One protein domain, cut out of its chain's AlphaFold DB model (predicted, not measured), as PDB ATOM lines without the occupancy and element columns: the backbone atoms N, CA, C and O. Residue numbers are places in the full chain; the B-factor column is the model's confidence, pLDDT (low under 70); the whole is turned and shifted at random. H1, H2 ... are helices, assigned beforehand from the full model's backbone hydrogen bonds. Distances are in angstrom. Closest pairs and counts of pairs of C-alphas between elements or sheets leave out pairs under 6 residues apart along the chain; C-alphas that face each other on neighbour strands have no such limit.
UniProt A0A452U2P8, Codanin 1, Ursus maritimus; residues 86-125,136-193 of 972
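AT A GLANCE: This is residues 86 to 125 and 136 to 193 of the 972 residues of the protein "Codanin 1" of Ursus maritimus (UniProt A0A452U2P8). H1 and H2 pack on H3, the three helix centres making a triangle; H6 crosses H3 on its way to a second group, where H5 and H7 run side by side in opposite directions. The tiny H4 sits between H3 and H5 along the chain, near H7. The printed part has 98 residues with seven named helices, H1 to H7 in order, and no named strand: the class is all helix, its packing mostly crossed. It is compact, with a radius of gyration of the C-alphas of 13.1 A and spans of 39 by 29 by 22 A.

HOW THE PARTS SIT: H1, residues 86 to 100, touches the hub H3, residues 140 to 153, at a steep tilt of 42 degrees, the same way; the closest C-alphas, Ala 92 and Val 150, are 5.5 A apart. H2, residues 107 to 118, touches H3 with residues 114 to 118 alone, opposite ways at a steep 38 degrees, closest at C-alphas 118 and 144, 4.8 A. H6, residues 173 to 178, touches residues 144 to 148 of H3, about perpendicular at 81 degrees, closest at C-alphas 175 and 148, 6.6 A. H5, residues 163 to 170, touches H7, residues 180 to 191, opposite ways at a shallow 19 degrees; C-alphas 170 and 187, their closest, are 5.2 A apart. H6 and H7 only just touch, only at the corner by their link, with 3 pairs of C-alphas within 8 A, the closest being 176 and 183 at 5.9 A. H4, residues 155 to 158, is close to H7 but not clearly touching, C-alphas 158 and 186 being closest at 7.9 A. H1 and H7 are apart. Every O i to N i+4 pair is within hydrogen-bond range in H1, H2, H3, H5, H6 and H7; H4 is too short for one.

IN THESE COORDINATES: H1 begins at C-alpha 86 (-32.454, 15.232, 21.092) and is 20.7 A long; H2 measures 16.5 A, H3 20.3 A and H7 16.4 A, ending at C-alpha 191 (-50.882, 6.740, 47.665).

THE WHOLE: The farthest C-alphas, of Gly 125 and Gly 192, are 42.0 A apart. Residues 126 to 135 are not printed, leaving 13.3 A between C-alphas 125 and 136. Of the links printed whole, none is long. Residues 122 to 125 have pLDDT under 70.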
ATOM      1  N   GLN A  86     -32.414  13.758  21.000       85.56
ATOM      2  CA  GLN A  86     -32.454  15.232  21.092       85.56
ATOM      3  C   GLN A  86     -33.627  15.857  20.311       85.56
ATOM      4  O   GLN A  86     -34.263  16.802  20.775       85.56
ATOM      5  N   ARG A  87     -33.950  15.314  19.128       88.25
ATOM      6  CA  ARG A  87     -35.082  15.777  18.309       88.25
ATOM      7  C   ARG A  87     -36.418  15.423  18.967       88.25
ATOM      8  O   ARG A  87     -37.330  16.241  18.954       88.25
ATOM      9  N   LEU A  88     -36.524  14.233  19.561       89.38
ATOM     10  CA  LEU A  88     -37.712  13.803  20.301       89.38
ATOM     11  C   LEU A  88     -37.897  14.587  21.607       89.38
ATOM     12  O   LEU A  88     -39.030  14.921  21.928       89.38
ATOM     13  N   GLU A  89     -36.820  14.926  22.322       91.19
ATOM     14  CA  GLU A  89     -36.847  15.800  23.508       91.19
ATOM     15  C   GLU A  89     -37.369  17.198  23.142       91.19
ATOM     16  O   GLU A  89     -38.304  17.688  23.772       91.19
ATOM     17  N   LEU A  90     -36.851  17.806  22.066       91.50
ATOM     18  CA  LEU A  90     -37.311  19.116  21.590       91.50
ATOM     19  C   LEU A  90     -38.792  19.101  21.162       91.50
ATOM     20  O   LEU A  90     -39.546  20.009  21.504       91.50
ATOM     21  N   ILE A  91     -39.230  18.064  20.441       91.62
ATOM     22  CA  ILE A  91     -40.627  17.943  19.994       91.62
ATOM     23  C   ILE A  91     -41.559  17.628  21.173       91.62
ATOM     24  O   ILE A  91     -42.655  18.179  21.234       91.62
ATOM     25  N   ALA A  92     -41.130  16.806  22.137       93.06
ATOM     26  CA  ALA A  92     -41.877  16.562  23.372       93.06
ATOM     27  C   ALA A  92     -42.031  17.842  24.203       93.06
ATOM     28  O   ALA A  92     -43.111  18.069  24.749       93.06
ATOM     29  N   LEU A  93     -41.003  18.697  24.254       93.56
ATOM     30  CA  LEU A  93     -41.070  20.004  24.903       93.56
ATOM     31  C   LEU A  93     -42.068  20.928  24.192       93.56
ATOM     32  O   LEU A  93     -42.989  21.411  24.841       93.56
ATOM     33  N   ILE A  94     -41.959  21.102  22.868       93.00
ATOM     34  CA  ILE A  94     -42.886  21.929  22.070       93.00
ATOM     35  C   ILE A  94     -44.335  21.453  22.244       93.00
ATOM     36  O   ILE A  94     -45.221  22.247  22.552       93.00
ATOM     37  N   TYR A  95     -44.579  20.151  22.099       93.25
ATOM     38  CA  TYR A  95     -45.906  19.559  22.258       93.25
ATOM     39  C   TYR A  95     -46.442  19.724  23.689       93.25
ATOM     40  O   TYR A  95     -47.606  20.071  23.882       93.25
ATOM     41  N   SER A  96     -45.586  19.570  24.705       92.38
ATOM     42  CA  SER A  96     -45.954  19.819  26.105       92.38
ATOM     43  C   SER A  96     -46.266  21.290  26.380       92.38
ATOM     44  O   SER A  96     -47.192  21.566  27.139       92.38
ATOM     45  N   SER A  97     -45.556  22.227  25.745       90.19
ATOM     46  CA  SER A  97     -45.865  23.660  25.799       90.19
ATOM     47  C   SER A  97     -47.209  23.969  25.134       90.19
ATOM     48  O   SER A  97     -48.010  24.693  25.715       90.19
ATOM     49  N   CYS A  98     -47.519  23.363  23.982       89.06
ATOM     50  CA  CYS A  98     -48.834  23.498  23.345       89.06
ATOM     51  C   CYS A  98     -49.979  22.985  24.233       89.06
ATOM     52  O   CYS A  98     -51.061  23.572  24.232       89.06
ATOM     53  N   ILE A  99     -49.755  21.917  25.006       88.38
ATOM     54  CA  ILE A  99     -50.730  21.427  25.989       88.38
ATOM     55  C   ILE A  99     -50.836  22.386  27.189       88.38
ATOM     56  O   ILE A  99     -51.946  22.722  27.595       88.38
ATOM     57  N   ALA A 100     -49.708  22.851  27.738       83.75
ATOM     58  CA  ALA A 100     -49.678  23.735  28.908       83.75
ATOM     59  C   ALA A 100     -50.350  25.098  28.645       83.75
ATOM     60  O   ALA A 100     -51.166  25.546  29.447       83.75
ATOM     61  N   GLU A 101     -50.083  25.701  27.483       82.06
ATOM     62  CA  GLU A 101     -50.694  26.958  27.016       82.06
ATOM     63  C   GLU A 101     -52.101  26.769  26.414       82.06
ATOM     64  O   GLU A 101     -52.692  27.698  25.860       82.06
ATOM     65  N   ASN A 102     -52.652  25.553  26.498       80.88
ATOM     66  CA  ASN A 102     -53.962  25.166  25.980       80.88
ATOM     67  C   ASN A 102     -54.217  25.564  24.508       80.88
ATOM     68  O   ASN A 102     -55.298  26.028  24.129       80.88
ATOM     69  N   LEU A 103     -53.188  25.385  23.675       82.69
ATOM     70  CA  LEU A 103     -53.244  25.557  22.221       82.69
ATOM     71  C   LEU A 103     -53.848  24.333  21.517       82.69
ATOM     72  O   LEU A 103     -54.220  24.420  20.350       82.69
ATOM     73  N   VAL A 104     -53.960  23.204  22.222       83.00
ATOM     74  CA  VAL A 104     -54.597  21.977  21.730       83.00
ATOM     75  C   VAL A 104     -56.126  22.056  21.877       83.00
ATOM     76  O   VAL A 104     -56.608  22.540  22.903       83.00
ATOM     77  N   PRO A 105     -56.929  21.563  20.911       75.56
ATOM     78  CA  PRO A 105     -58.388  21.614  21.021       75.56
ATOM     79  C   PRO A 105     -58.951  20.816  22.201       75.56
ATOM     80  O   PRO A 105     -59.960  21.221  22.767       75.56
ATOM     81  N   ASN A 106     -58.325  19.693  22.584       85.75
ATOM     82  CA  ASN A 106     -58.812  18.836  23.667       85.75
ATOM     83  C   ASN A 106     -57.679  18.094  24.398       85.75
ATOM     84  O   ASN A 106     -57.199  17.056  23.947       85.75
ATOM     85  N   LEU A 107     -57.337  18.571  25.599       88.06
ATOM     86  CA  LEU A 107     -56.354  17.968  26.512       88.06
ATOM     87  C   LEU A 107     -56.489  16.440  26.675       88.06
ATOM     88  O   LEU A 107     -55.490  15.723  26.683       88.06
ATOM     89  N   PHE A 108     -57.709  15.915  26.814       88.19
ATOM     90  CA  PHE A 108     -57.925  14.487  27.071       88.19
ATOM     91  C   PHE A 108     -57.779  13.625  25.811       88.19
ATOM     92  O   PHE A 108     -57.446  12.444  25.929       88.19
ATOM     93  N   LEU A 109     -57.968  14.206  24.623       87.50
ATOM     94  CA  LEU A 109     -57.654  13.558  23.350       87.50
ATOM     95  C   LEU A 109     -56.134  13.419  23.176       87.50
ATOM     96  O   LEU A 109     -55.653  12.325  22.885       87.50
ATOM     97  N   GLU A 110     -55.383  14.486  23.462       90.50
ATOM     98  CA  GLU A 110     -53.915  14.473  23.416       90.50
ATOM     99  C   GLU A 110     -53.320  13.500  24.447       90.50
ATOM    100  O   GLU A 110     -52.417  12.725  24.128       90.50
ATOM    101  N   LEU A 111     -53.861  13.463  25.673       90.94
ATOM    102  CA  LEU A 111     -53.474  12.462  26.674       90.94
ATOM    103  C   LEU A 111     -53.797  11.035  26.215       90.94
ATOM    104  O   LEU A 111     -52.989  10.132  26.428       90.94
ATOM    105  N   PHE A 112     -54.940  10.810  25.563       88.88
ATOM    106  CA  PHE A 112     -55.279   9.496  25.017       88.88
ATOM    107  C   PHE A 112     -54.283   9.067  23.931       88.88
ATOM    108  O   PHE A 112     -53.796   7.939  23.980       88.88
ATOM    109  N   PHE A 113     -53.905   9.967  23.017       89.44
ATOM    110  CA  PHE A 113     -52.861   9.725  22.015       89.44
ATOM    111  C   PHE A 113     -51.497   9.405  22.655       89.44
ATOM    112  O   PHE A 113     -50.869   8.399  22.320       89.44
ATOM    113  N   VAL A 114     -51.068  10.182  23.653       92.44
ATOM    114  CA  VAL A 114     -49.822   9.931  24.403       92.44
ATOM    115  C   VAL A 114     -49.843   8.558  25.093       92.44
ATOM    116  O   VAL A 114     -48.858   7.817  25.040       92.44
ATOM    117  N   LEU A 115     -50.974   8.152  25.680       90.31
ATOM    118  CA  LEU A 115     -51.125   6.812  26.259       90.31
ATOM    119  C   LEU A 115     -51.197   5.698  25.200       90.31
ATOM    120  O   LEU A 115     -50.758   4.579  25.480       90.31
ATOM    121  N   GLN A 116     -51.687   5.967  23.984       88.75
ATOM    122  CA  GLN A 116     -51.603   5.018  22.866       88.75
ATOM    123  C   GLN A 116     -50.146   4.784  22.452       88.75
ATOM    124  O   GLN A 116     -49.756   3.633  22.265       88.75
ATOM    125  N   LEU A 117     -49.322   5.836  22.390       89.00
ATOM    126  CA  LEU A 117     -47.881   5.711  22.140       89.00
ATOM    127  C   LEU A 117     -47.177   4.925  23.261       89.00
ATOM    128  O   LEU A 117     -46.427   3.990  22.975       89.00
ATOM    129  N   LEU A 118     -47.485   5.215  24.532       89.25
ATOM    130  CA  LEU A 118     -46.953   4.471  25.685       89.25
ATOM    131  C   LEU A 118     -47.309   2.971  25.638       89.25
ATOM    132  O   LEU A 118     -46.492   2.127  26.009       89.25
ATOM    133  N   THR A 119     -48.516   2.628  25.174       85.56
ATOM    134  CA  THR A 119     -49.045   1.250  25.124       85.56
ATOM    135  C   THR A 119     -48.890   0.557  23.759       85.56
ATOM    136  O   THR A 119     -49.335  -0.581  23.581       85.56
ATOM    137  N   ALA A 120     -48.202   1.185  22.798       82.06
ATOM    138  CA  ALA A 120     -47.982   0.640  21.459       82.06
ATOM    139  C   ALA A 120     -47.173  -0.672  21.501       82.06
ATOM    140  O   ALA A 120     -46.064  -0.724  22.040       82.06
ATOM    141  N   ARG A 121     -47.713  -1.760  20.934       71.94
ATOM    142  CA  ARG A 121     -47.083  -3.097  21.019       71.94
ATOM    143  C   ARG A 121     -46.033  -3.376  19.943       71.94
ATOM    144  O   ARG A 121     -45.075  -4.076  20.247       71.94
ATOM    145  N   ARG A 122     -46.243  -2.857  18.729       66.50
ATOM    146  CA  ARG A 122     -45.349  -2.882  17.553       66.50
ATOM    147  C   ARG A 122     -45.692  -1.693  16.659       66.50
ATOM    148  O   ARG A 122     -46.857  -1.296  16.617       66.50
ATOM    149  N   MET A 123     -44.720  -1.206  15.894       59.88
ATOM    150  CA  MET A 123     -45.001  -0.387  14.715       59.88
ATOM    151  C   MET A 123     -45.423  -1.277  13.541       59.88
ATOM    152  O   MET A 123     -44.783  -2.293  13.259       59.88
ATOM    153  N   LEU A 124     -46.502  -0.899  12.853       47.09
ATOM    154  CA  LEU A 124     -46.787  -1.403  11.512       47.09
ATOM    155  C   LEU A 124     -45.902  -0.616  10.549       47.09
ATOM    156  O   LEU A 124     -45.970   0.610  10.534       47.09
ATOM    157  N   GLY A 125     -45.065  -1.311   9.776       45.22
ATOM    158  CA  GLY A 125     -44.209  -0.660   8.787       45.22
ATOM    159  C   GLY A 125     -45.064   0.140   7.811       45.22
ATOM    160  O   GLY A 125     -45.914  -0.432   7.126       45.22
ATOM    161  N   LEU A 136     -40.644  10.710  12.298       71.19
ATOM    162  CA  LEU A 136     -40.313  11.032  13.695       71.19
ATOM    163  C   LEU A 136     -40.312   9.802  14.610       71.19
ATOM    164  O   LEU A 136     -39.478   9.693  15.504       71.19
ATOM    165  N   PHE A 137     -41.233   8.869  14.372       82.62
ATOM    166  CA  PHE A 137     -41.420   7.665  15.175       82.62
ATOM    167  C   PHE A 137     -41.002   6.429  14.375       82.62
ATOM    168  O   PHE A 137     -41.815   5.818  13.685       82.62
ATOM    169  N   GLN A 138     -39.717   6.079  14.443       79.00
ATOM    170  CA  GLN A 138     -39.134   4.985  13.650       79.00
ATOM    171  C   GLN A 138     -39.253   3.628  14.356       79.00
ATOM    172  O   GLN A 138     -39.264   2.578  13.714       79.00
ATOM    173  N   SER A 139     -39.385   3.643  15.682       83.50
ATOM    174  CA  SER A 139     -39.500   2.457  16.524       83.50
ATOM    175  C   SER A 139     -40.495   2.646  17.675       83.50
ATOM    176  O   SER A 139     -40.914   3.759  18.010       83.50
ATOM    177  N   VAL A 140     -40.842   1.538  18.340       84.81
ATOM    178  CA  VAL A 140     -41.605   1.563  19.602       84.81
ATOM    179  C   VAL A 140     -40.833   2.310  20.702       84.81
ATOM    180  O   VAL A 140     -41.457   2.957  21.541       84.81
ATOM    181  N   HIS A 141     -39.494   2.284  20.676       88.75
ATOM    182  CA  HIS A 141     -38.640   2.997  21.636       88.75
ATOM    183  C   HIS A 141     -38.822   4.509  21.525       88.75
ATOM    184  O   HIS A 141     -38.994   5.172  22.542       88.75
ATOM    185  N   ASP A 142     -38.870   5.038  20.300       88.56
ATOM    186  CA  ASP A 142     -39.070   6.471  20.033       88.56
ATOM    187  C   ASP A 142     -40.447   6.952  20.527       88.56
ATOM    188  O   ASP A 142     -40.565   8.026  21.117       88.56
ATOM    189  N   CYS A 143     -41.485   6.125  20.349       89.44
ATOM    190  CA  CYS A 143     -42.848   6.415  20.812       89.44
ATOM    191  C   CYS A 143     -42.960   6.420  22.334       89.44
ATOM    192  O   CYS A 143     -43.555   7.330  22.909       89.44
ATOM    193  N   VAL A 144     -42.396   5.400  22.986       91.00
ATOM    194  CA  VAL A 144     -42.399   5.288  24.448       91.00
ATOM    195  C   VAL A 144     -41.567   6.410  25.058       91.00
ATOM    196  O   VAL A 144     -42.023   7.041  26.005       91.00
ATOM    197  N   PHE A 145     -40.406   6.727  24.478       92.25
ATOM    198  CA  PHE A 145     -39.570   7.844  24.906       92.25
ATOM    199  C   PHE A 145     -40.320   9.183  24.846       92.25
ATOM    200  O   PHE A 145     -40.419   9.871  25.860       92.25
ATOM    201  N   PHE A 146     -40.908   9.519  23.693       93.44
ATOM    202  CA  PHE A 146     -41.713  10.732  23.533       93.44
ATOM    203  C   PHE A 146     -42.891  10.769  24.515       93.44
ATOM    204  O   PHE A 146     -43.097  11.774  25.193       93.44
ATOM    205  N   ALA A 147     -43.631   9.664  24.650       94.06
ATOM    206  CA  ALA A 147     -44.773   9.596  25.555       94.06
ATOM    207  C   ALA A 147     -44.369   9.821  27.021       94.06
ATOM    208  O   ALA A 147     -45.038  10.571  27.727       94.06
ATOM    209  N   VAL A 148     -43.265   9.219  27.474       94.88
ATOM    210  CA  VAL A 148     -42.737   9.405  28.835       94.88
ATOM    211  C   VAL A 148     -42.342  10.865  29.066       94.88
ATOM    212  O   VAL A 148     -42.752  11.439  30.071       94.88
ATOM    213  N   GLN A 149     -41.630  11.487  28.118       94.31
ATOM    214  CA  GLN A 149     -41.246  12.902  28.207       94.31
ATOM    215  C   GLN A 149     -42.469  13.823  28.317       94.31
ATOM    216  O   GLN A 149     -42.503  14.694  29.186       94.31
ATOM    217  N   VAL A 150     -43.507  13.613  27.502       94.81
ATOM    218  CA  VAL A 150     -44.735  14.422  27.577       94.81
ATOM    219  C   VAL A 150     -45.484  14.192  28.895       94.81
ATOM    220  O   VAL A 150     -45.895  15.155  29.541       94.81
ATOM    221  N   LEU A 151     -45.632  12.942  29.347       94.88
ATOM    222  CA  LEU A 151     -46.280  12.631  30.630       94.88
ATOM    223  C   LEU A 151     -45.538  13.249  31.826       94.88
ATOM    224  O   LEU A 151     -46.177  13.615  32.813       94.88
ATOM    225  N   GLU A 152     -44.213  13.403  31.742       94.25
ATOM    226  CA  GLU A 152     -43.410  14.028  32.794       94.25
ATOM    227  C   GLU A 152     -43.700  15.529  32.934       94.25
ATOM    228  O   GLU A 152     -43.896  16.020  34.051       94.25
ATOM    229  N   HIS A 153     -43.838  16.233  31.806       92.12
ATOM    230  CA  HIS A 153     -44.247  17.641  31.772       92.12
ATOM    231  C   HIS A 153     -45.724  17.822  32.170       92.12
ATOM    232  O   HIS A 153     -46.062  18.775  32.871       92.12
ATOM    233  N   GLN A 154     -46.607  16.884  31.806       90.88
ATOM    234  CA  GLN A 154     -48.046  16.943  32.116       90.88
ATOM    235  C   GLN A 154     -48.432  16.361  33.491       90.88
ATOM    236  O   GLN A 154     -49.619  16.167  33.774       90.88
ATOM    237  N   PHE A 155     -47.468  16.118  34.389       90.75
ATOM    238  CA  PHE A 155     -47.722  15.495  35.696       90.75
ATOM    239  C   PHE A 155     -48.827  16.183  36.521       90.75
ATOM    240  O   PHE A 155     -49.618  15.487  37.159       90.75
ATOM    241  N   ARG A 156     -48.928  17.526  36.482       86.44
ATOM    242  CA  ARG A 156     -49.964  18.295  37.213       86.44
ATOM    243  C   ARG A 156     -51.383  17.900  36.789       86.44
ATOM    244  O   ARG A 156     -52.278  17.936  37.619       86.44
ATOM    245  N   VAL A 157     -51.593  17.488  35.535       87.81
ATOM    246  CA  VAL A 157     -52.880  16.940  35.069       87.81
ATOM    247  C   VAL A 157     -53.055  15.498  35.541       87.81
ATOM    248  O   VAL A 157     -54.111  15.141  36.065       87.81
ATOM    249  N   LEU A 158     -52.011  14.672  35.398       89.75
ATOM    250  CA  LEU A 158     -52.061  13.246  35.739       89.75
ATOM    251  C   LEU A 158     -52.395  13.006  37.217       89.75
ATOM    252  O   LEU A 158     -53.172  12.100  37.511       89.75
ATOM    253  N   SER A 159     -51.875  13.828  38.136       88.31
ATOM    254  CA  SER A 159     -52.076  13.671  39.585       88.31
ATOM    255  C   SER A 159     -53.532  13.803  40.059       88.31
ATOM    256  O   SER A 159     -53.823  13.429  41.191       88.31
ATOM    257  N   TYR A 160     -54.445  14.303  39.217       85.31
ATOM    258  CA  TYR A 160     -55.878  14.444  39.520       85.31
ATOM    259  C   TYR A 160     -56.775  13.429  38.781       85.31
ATOM    260  O   TYR A 160     -58.004  13.491  38.901       85.31
ATOM    261  N   LEU A 161     -56.194  12.480  38.039       87.00
ATOM    262  CA  LEU A 161     -56.931  11.361  37.441       87.00
ATOM    263  C   LEU A 161     -57.405  10.361  38.510       87.00
ATOM    264  O   LEU A 161     -56.931  10.359  39.649       87.00
ATOM    265  N   ASP A 162     -58.373   9.512  38.156       83.94
ATOM    266  CA  ASP A 162     -58.939   8.541  39.094       83.94
ATOM    267  C   ASP A 162     -57.891   7.565  39.631       83.94
ATOM    268  O   ASP A 162     -56.940   7.178  38.943       83.94
ATOM    269  N   LYS A 163     -58.105   7.115  40.871       84.25
ATOM    270  CA  LYS A 163     -57.195   6.209  41.580       84.25
ATOM    271  C   LYS A 163     -56.903   4.916  40.800       84.25
ATOM    272  O   LYS A 163     -55.811   4.367  40.929       84.25
ATOM    273  N   GLY A 164     -57.830   4.458  39.951       82.56
ATOM    274  CA  GLY A 164     -57.624   3.325  39.046       82.56
ATOM    275  C   GLY A 164     -56.684   3.634  37.873       82.56
ATOM    276  O   GLY A 164     -55.854   2.798  37.525       82.56
ATOM    277  N   THR A 165     -56.765   4.830  37.289       87.88
ATOM    278  CA  THR A 165     -55.837   5.293  36.241       87.88
ATOM    279  C   THR A 165     -54.437   5.561  36.799       87.88
ATOM    280  O   THR A 165     -53.464   5.049  36.246       87.88
ATOM    281  N   LEU A 166     -54.327   6.270  37.932       89.62
ATOM    282  CA  LEU A 166     -53.055   6.478  38.651       89.62
ATOM    283  C   LEU A 166     -52.381   5.142  39.001       89.62
ATOM    284  O   LEU A 166     -51.210   4.944  38.685       89.62
ATOM    285  N   LYS A 167     -53.193   4.209  39.520       88.31
ATOM    286  CA  LYS A 167     -53.069   2.749  39.429       88.31
ATOM    287  C   LYS A 167     -52.104   2.231  38.361       88.31
ATOM    288  O   LYS A 167     -50.937   1.903  38.568       88.31
ATOM    289  N   LEU A 168     -52.705   2.136  37.181       87.50
ATOM    290  CA  LEU A 168     -52.163   1.489  35.997       87.50
ATOM    291  C   LEU A 168     -50.964   2.240  35.405       87.50
ATOM    292  O   LEU A 168     -50.162   1.627  34.706       87.50
ATOM    293  N   LEU A 169     -50.831   3.544  35.675       90.75
ATOM    294  CA  LEU A 169     -49.641   4.318  35.320       90.75
ATOM    295  C   LEU A 169     -48.463   3.999  36.259       90.75
ATOM    296  O   LEU A 169     -47.368   3.712  35.781       90.75
ATOM    297  N   ALA A 170     -48.680   3.976  37.578       89.00
ATOM    298  CA  ALA A 170     -47.637   3.671  38.562       89.00
ATOM    299  C   ALA A 170     -47.126   2.213  38.488       89.00
ATOM    300  O   ALA A 170     -45.987   1.937  38.873       89.00
ATOM    301  N   GLU A 171     -47.950   1.290  37.982       87.19
ATOM    302  CA  GLU A 171     -47.612  -0.122  37.735       87.19
ATOM    303  C   GLU A 171     -47.050  -0.387  36.319       87.19
ATOM    304  O   GLU A 171     -46.718  -1.525  35.994       87.19
ATOM    305  N   ASN A 172     -46.915   0.627  35.455       87.56
ATOM    306  CA  ASN A 172     -46.454   0.424  34.078       87.56
ATOM    307  C   ASN A 172     -44.926   0.229  33.992       87.56
ATOM    308  O   ASN A 172     -44.148   1.141  34.287       87.56
ATOM    309  N   GLU A 173     -44.495  -0.937  33.506       87.12
ATOM    310  CA  GLU A 173     -43.079  -1.299  33.333       87.12
ATOM    311  C   GLU A 173     -42.307  -0.327  32.424       87.12
ATOM    312  O   GLU A 173     -41.145  -0.023  32.686       87.12
ATOM    313  N   ARG A 174     -42.938   0.227  31.380       89.00
ATOM    314  CA  ARG A 174     -42.269   1.165  30.462       89.00
ATOM    315  C   ARG A 174     -41.982   2.510  31.126       89.00
ATOM    316  O   ARG A 174     -40.932   3.091  30.868       89.00
ATOM    317  N   LEU A 175     -42.863   2.977  32.017       90.38
ATOM    318  CA  LEU A 175     -42.601   4.178  32.818       90.38
ATOM    319  C   LEU A 175     -41.435   3.943  33.790       90.38
ATOM    320  O   LEU A 175     -40.575   4.812  33.900       90.38
ATOM    321  N   LEU A 176     -41.341   2.757  34.409       88.38
ATOM    322  CA  LEU A 176     -40.190   2.385  35.244       88.38
ATOM    323  C   LEU A 176     -38.869   2.415  34.462       88.38
ATOM    324  O   LEU A 176     -37.890   2.964  34.956       88.38
ATOM    325  N   CYS A 177     -38.838   1.846  33.254       88.56
ATOM    326  CA  CYS A 177     -37.614   1.771  32.454       88.56
ATOM    327  C   CYS A 177     -37.155   3.133  31.906       88.56
ATOM    328  O   CYS A 177     -35.954   3.370  31.822       88.56
ATOM    329  N   PHE A 178     -38.080   4.017  31.512       92.00
ATOM    330  CA  PHE A 178     -37.741   5.280  30.837       92.00
ATOM    331  C   PHE A 178     -37.664   6.499  31.774       92.00
ATOM    332  O   PHE A 178     -36.868   7.395  31.503       92.00
ATOM    333  N   SER A 179     -38.450   6.556  32.859       93.38
ATOM    334  CA  SER A 179     -38.353   7.614  33.883       93.38
ATOM    335  C   SER A 179     -38.789   7.100  35.270       93.38
ATOM    336  O   SER A 179     -39.953   7.242  35.671       93.38
ATOM    337  N   PRO A 180     -37.852   6.532  36.060       92.38
ATOM    338  CA  PRO A 180     -38.113   6.133  37.446       92.38
ATOM    339  C   PRO A 180     -38.626   7.289  38.321       92.38
ATOM    340  O   PRO A 180     -39.433   7.068  39.223       92.38
ATOM    341  N   ALA A 181     -38.192   8.524  38.037       93.56
ATOM    342  CA  ALA A 181     -38.626   9.727  38.743       93.56
ATOM    343  C   ALA A 181     -40.123  10.008  38.528       93.56
ATOM    344  O   ALA A 181     -40.859  10.198  39.501       93.56
ATOM    345  N   LEU A 182     -40.600   9.953  37.279       93.25
ATOM    346  CA  LEU A 182     -42.024  10.076  36.969       93.25
ATOM    347  C   LEU A 182     -42.839   8.949  37.621       93.25
ATOM    348  O   LEU A 182     -43.877   9.222  38.227       93.25
ATOM    349  N   GLN A 183     -42.361   7.699  37.568       93.50
ATOM    350  CA  GLN A 183     -43.051   6.580  38.220       93.50
ATOM    351  C   GLN A 183     -43.166   6.784  39.743       93.50
ATOM    352  O   GLN A 183     -44.235   6.560  40.312       93.50
ATOM    353  N   GLY A 184     -42.100   7.255  40.399       92.38
ATOM    354  CA  GLY A 184     -42.104   7.579  41.827       92.38
ATOM    355  C   GLY A 184     -43.129   8.659  42.182       92.38
ATOM    356  O   GLY A 184     -43.920   8.477  43.107       92.38
ATOM    357  N   ARG A 185     -43.191   9.745  41.396       94.19
ATOM    358  CA  ARG A 185     -44.192  10.816  41.567       94.19
ATOM    359  C   ARG A 185     -45.626  10.310  41.366       94.19
ATOM    360  O   ARG A 185     -46.516  10.686  42.125       94.19
ATOM    361  N   LEU A 186     -45.861   9.440  40.379       92.25
ATOM    362  CA  LEU A 186     -47.175   8.832  40.123       92.25
ATOM    363  C   LEU A 186     -47.606   7.882  41.249       92.25
ATOM    364  O   LEU A 186     -48.774   7.887  41.634       92.25
ATOM    365  N   ARG A 187     -46.671   7.108  41.817       91.12
ATOM    366  CA  ARG A 187     -46.929   6.253  42.985       91.12
ATOM    367  C   ARG A 187     -47.289   7.086  44.218       91.12
ATOM    368  O   ARG A 187     -48.307   6.805  44.844       91.12
ATOM    369  N   ALA A 188     -46.549   8.162  44.489       91.12
ATOM    370  CA  ALA A 188     -46.872   9.098  45.568       91.12
ATOM    371  C   ALA A 188     -48.256   9.759  45.381       91.12
ATOM    372  O   ALA A 188     -49.020   9.865  46.338       91.12
ATOM    373  N   ALA A 189     -48.627  10.137  44.151       87.75
ATOM    374  CA  ALA A 189     -49.962  10.665  43.849       87.75
ATOM    375  C   ALA A 189     -51.079   9.615  44.040       87.75
ATOM    376  O   ALA A 189     -52.153   9.942  44.541       87.75
ATOM    377  N   TYR A 190     -50.833   8.350  43.683       87.00
ATOM    378  CA  TYR A 190     -51.760   7.240  43.936       87.00
ATOM    379  C   TYR A 190     -51.960   6.969  45.439       87.00
ATOM    380  O   TYR A 190     -53.095   6.774  45.891       87.00
ATOM    381  N   GLU A 191     -50.875   6.975  46.215       85.75
ATOM    382  CA  GLU A 191     -50.882   6.740  47.665       85.75
ATOM    383  C   GLU A 191     -51.546   7.900  48.420       85.75
ATOM    384  O   GLU A 191     -52.434   7.665  49.240       85.75
ATOM    385  N   GLY A 192     -51.216   9.146  48.061       78.44
ATOM    386  CA  GLY A 192     -51.840  10.363  48.591       78.44
ATOM    387  C   GLY A 192     -53.267  10.633  48.093       78.44
ATOM    388  O   GLY A 192     -53.914  11.566  48.565       78.44
ATOM    389  N   SER A 193     -53.796   9.836  47.156       74.31
ATOM    390  CA  SER A 193     -55.155  10.012  46.634       74.31
ATOM    391  C   SER A 193     -56.211   9.597  47.667       74.31
ATOM    392  O   SER A 193     -56.575   8.417  47.787       74.31
TER     393      SER A 193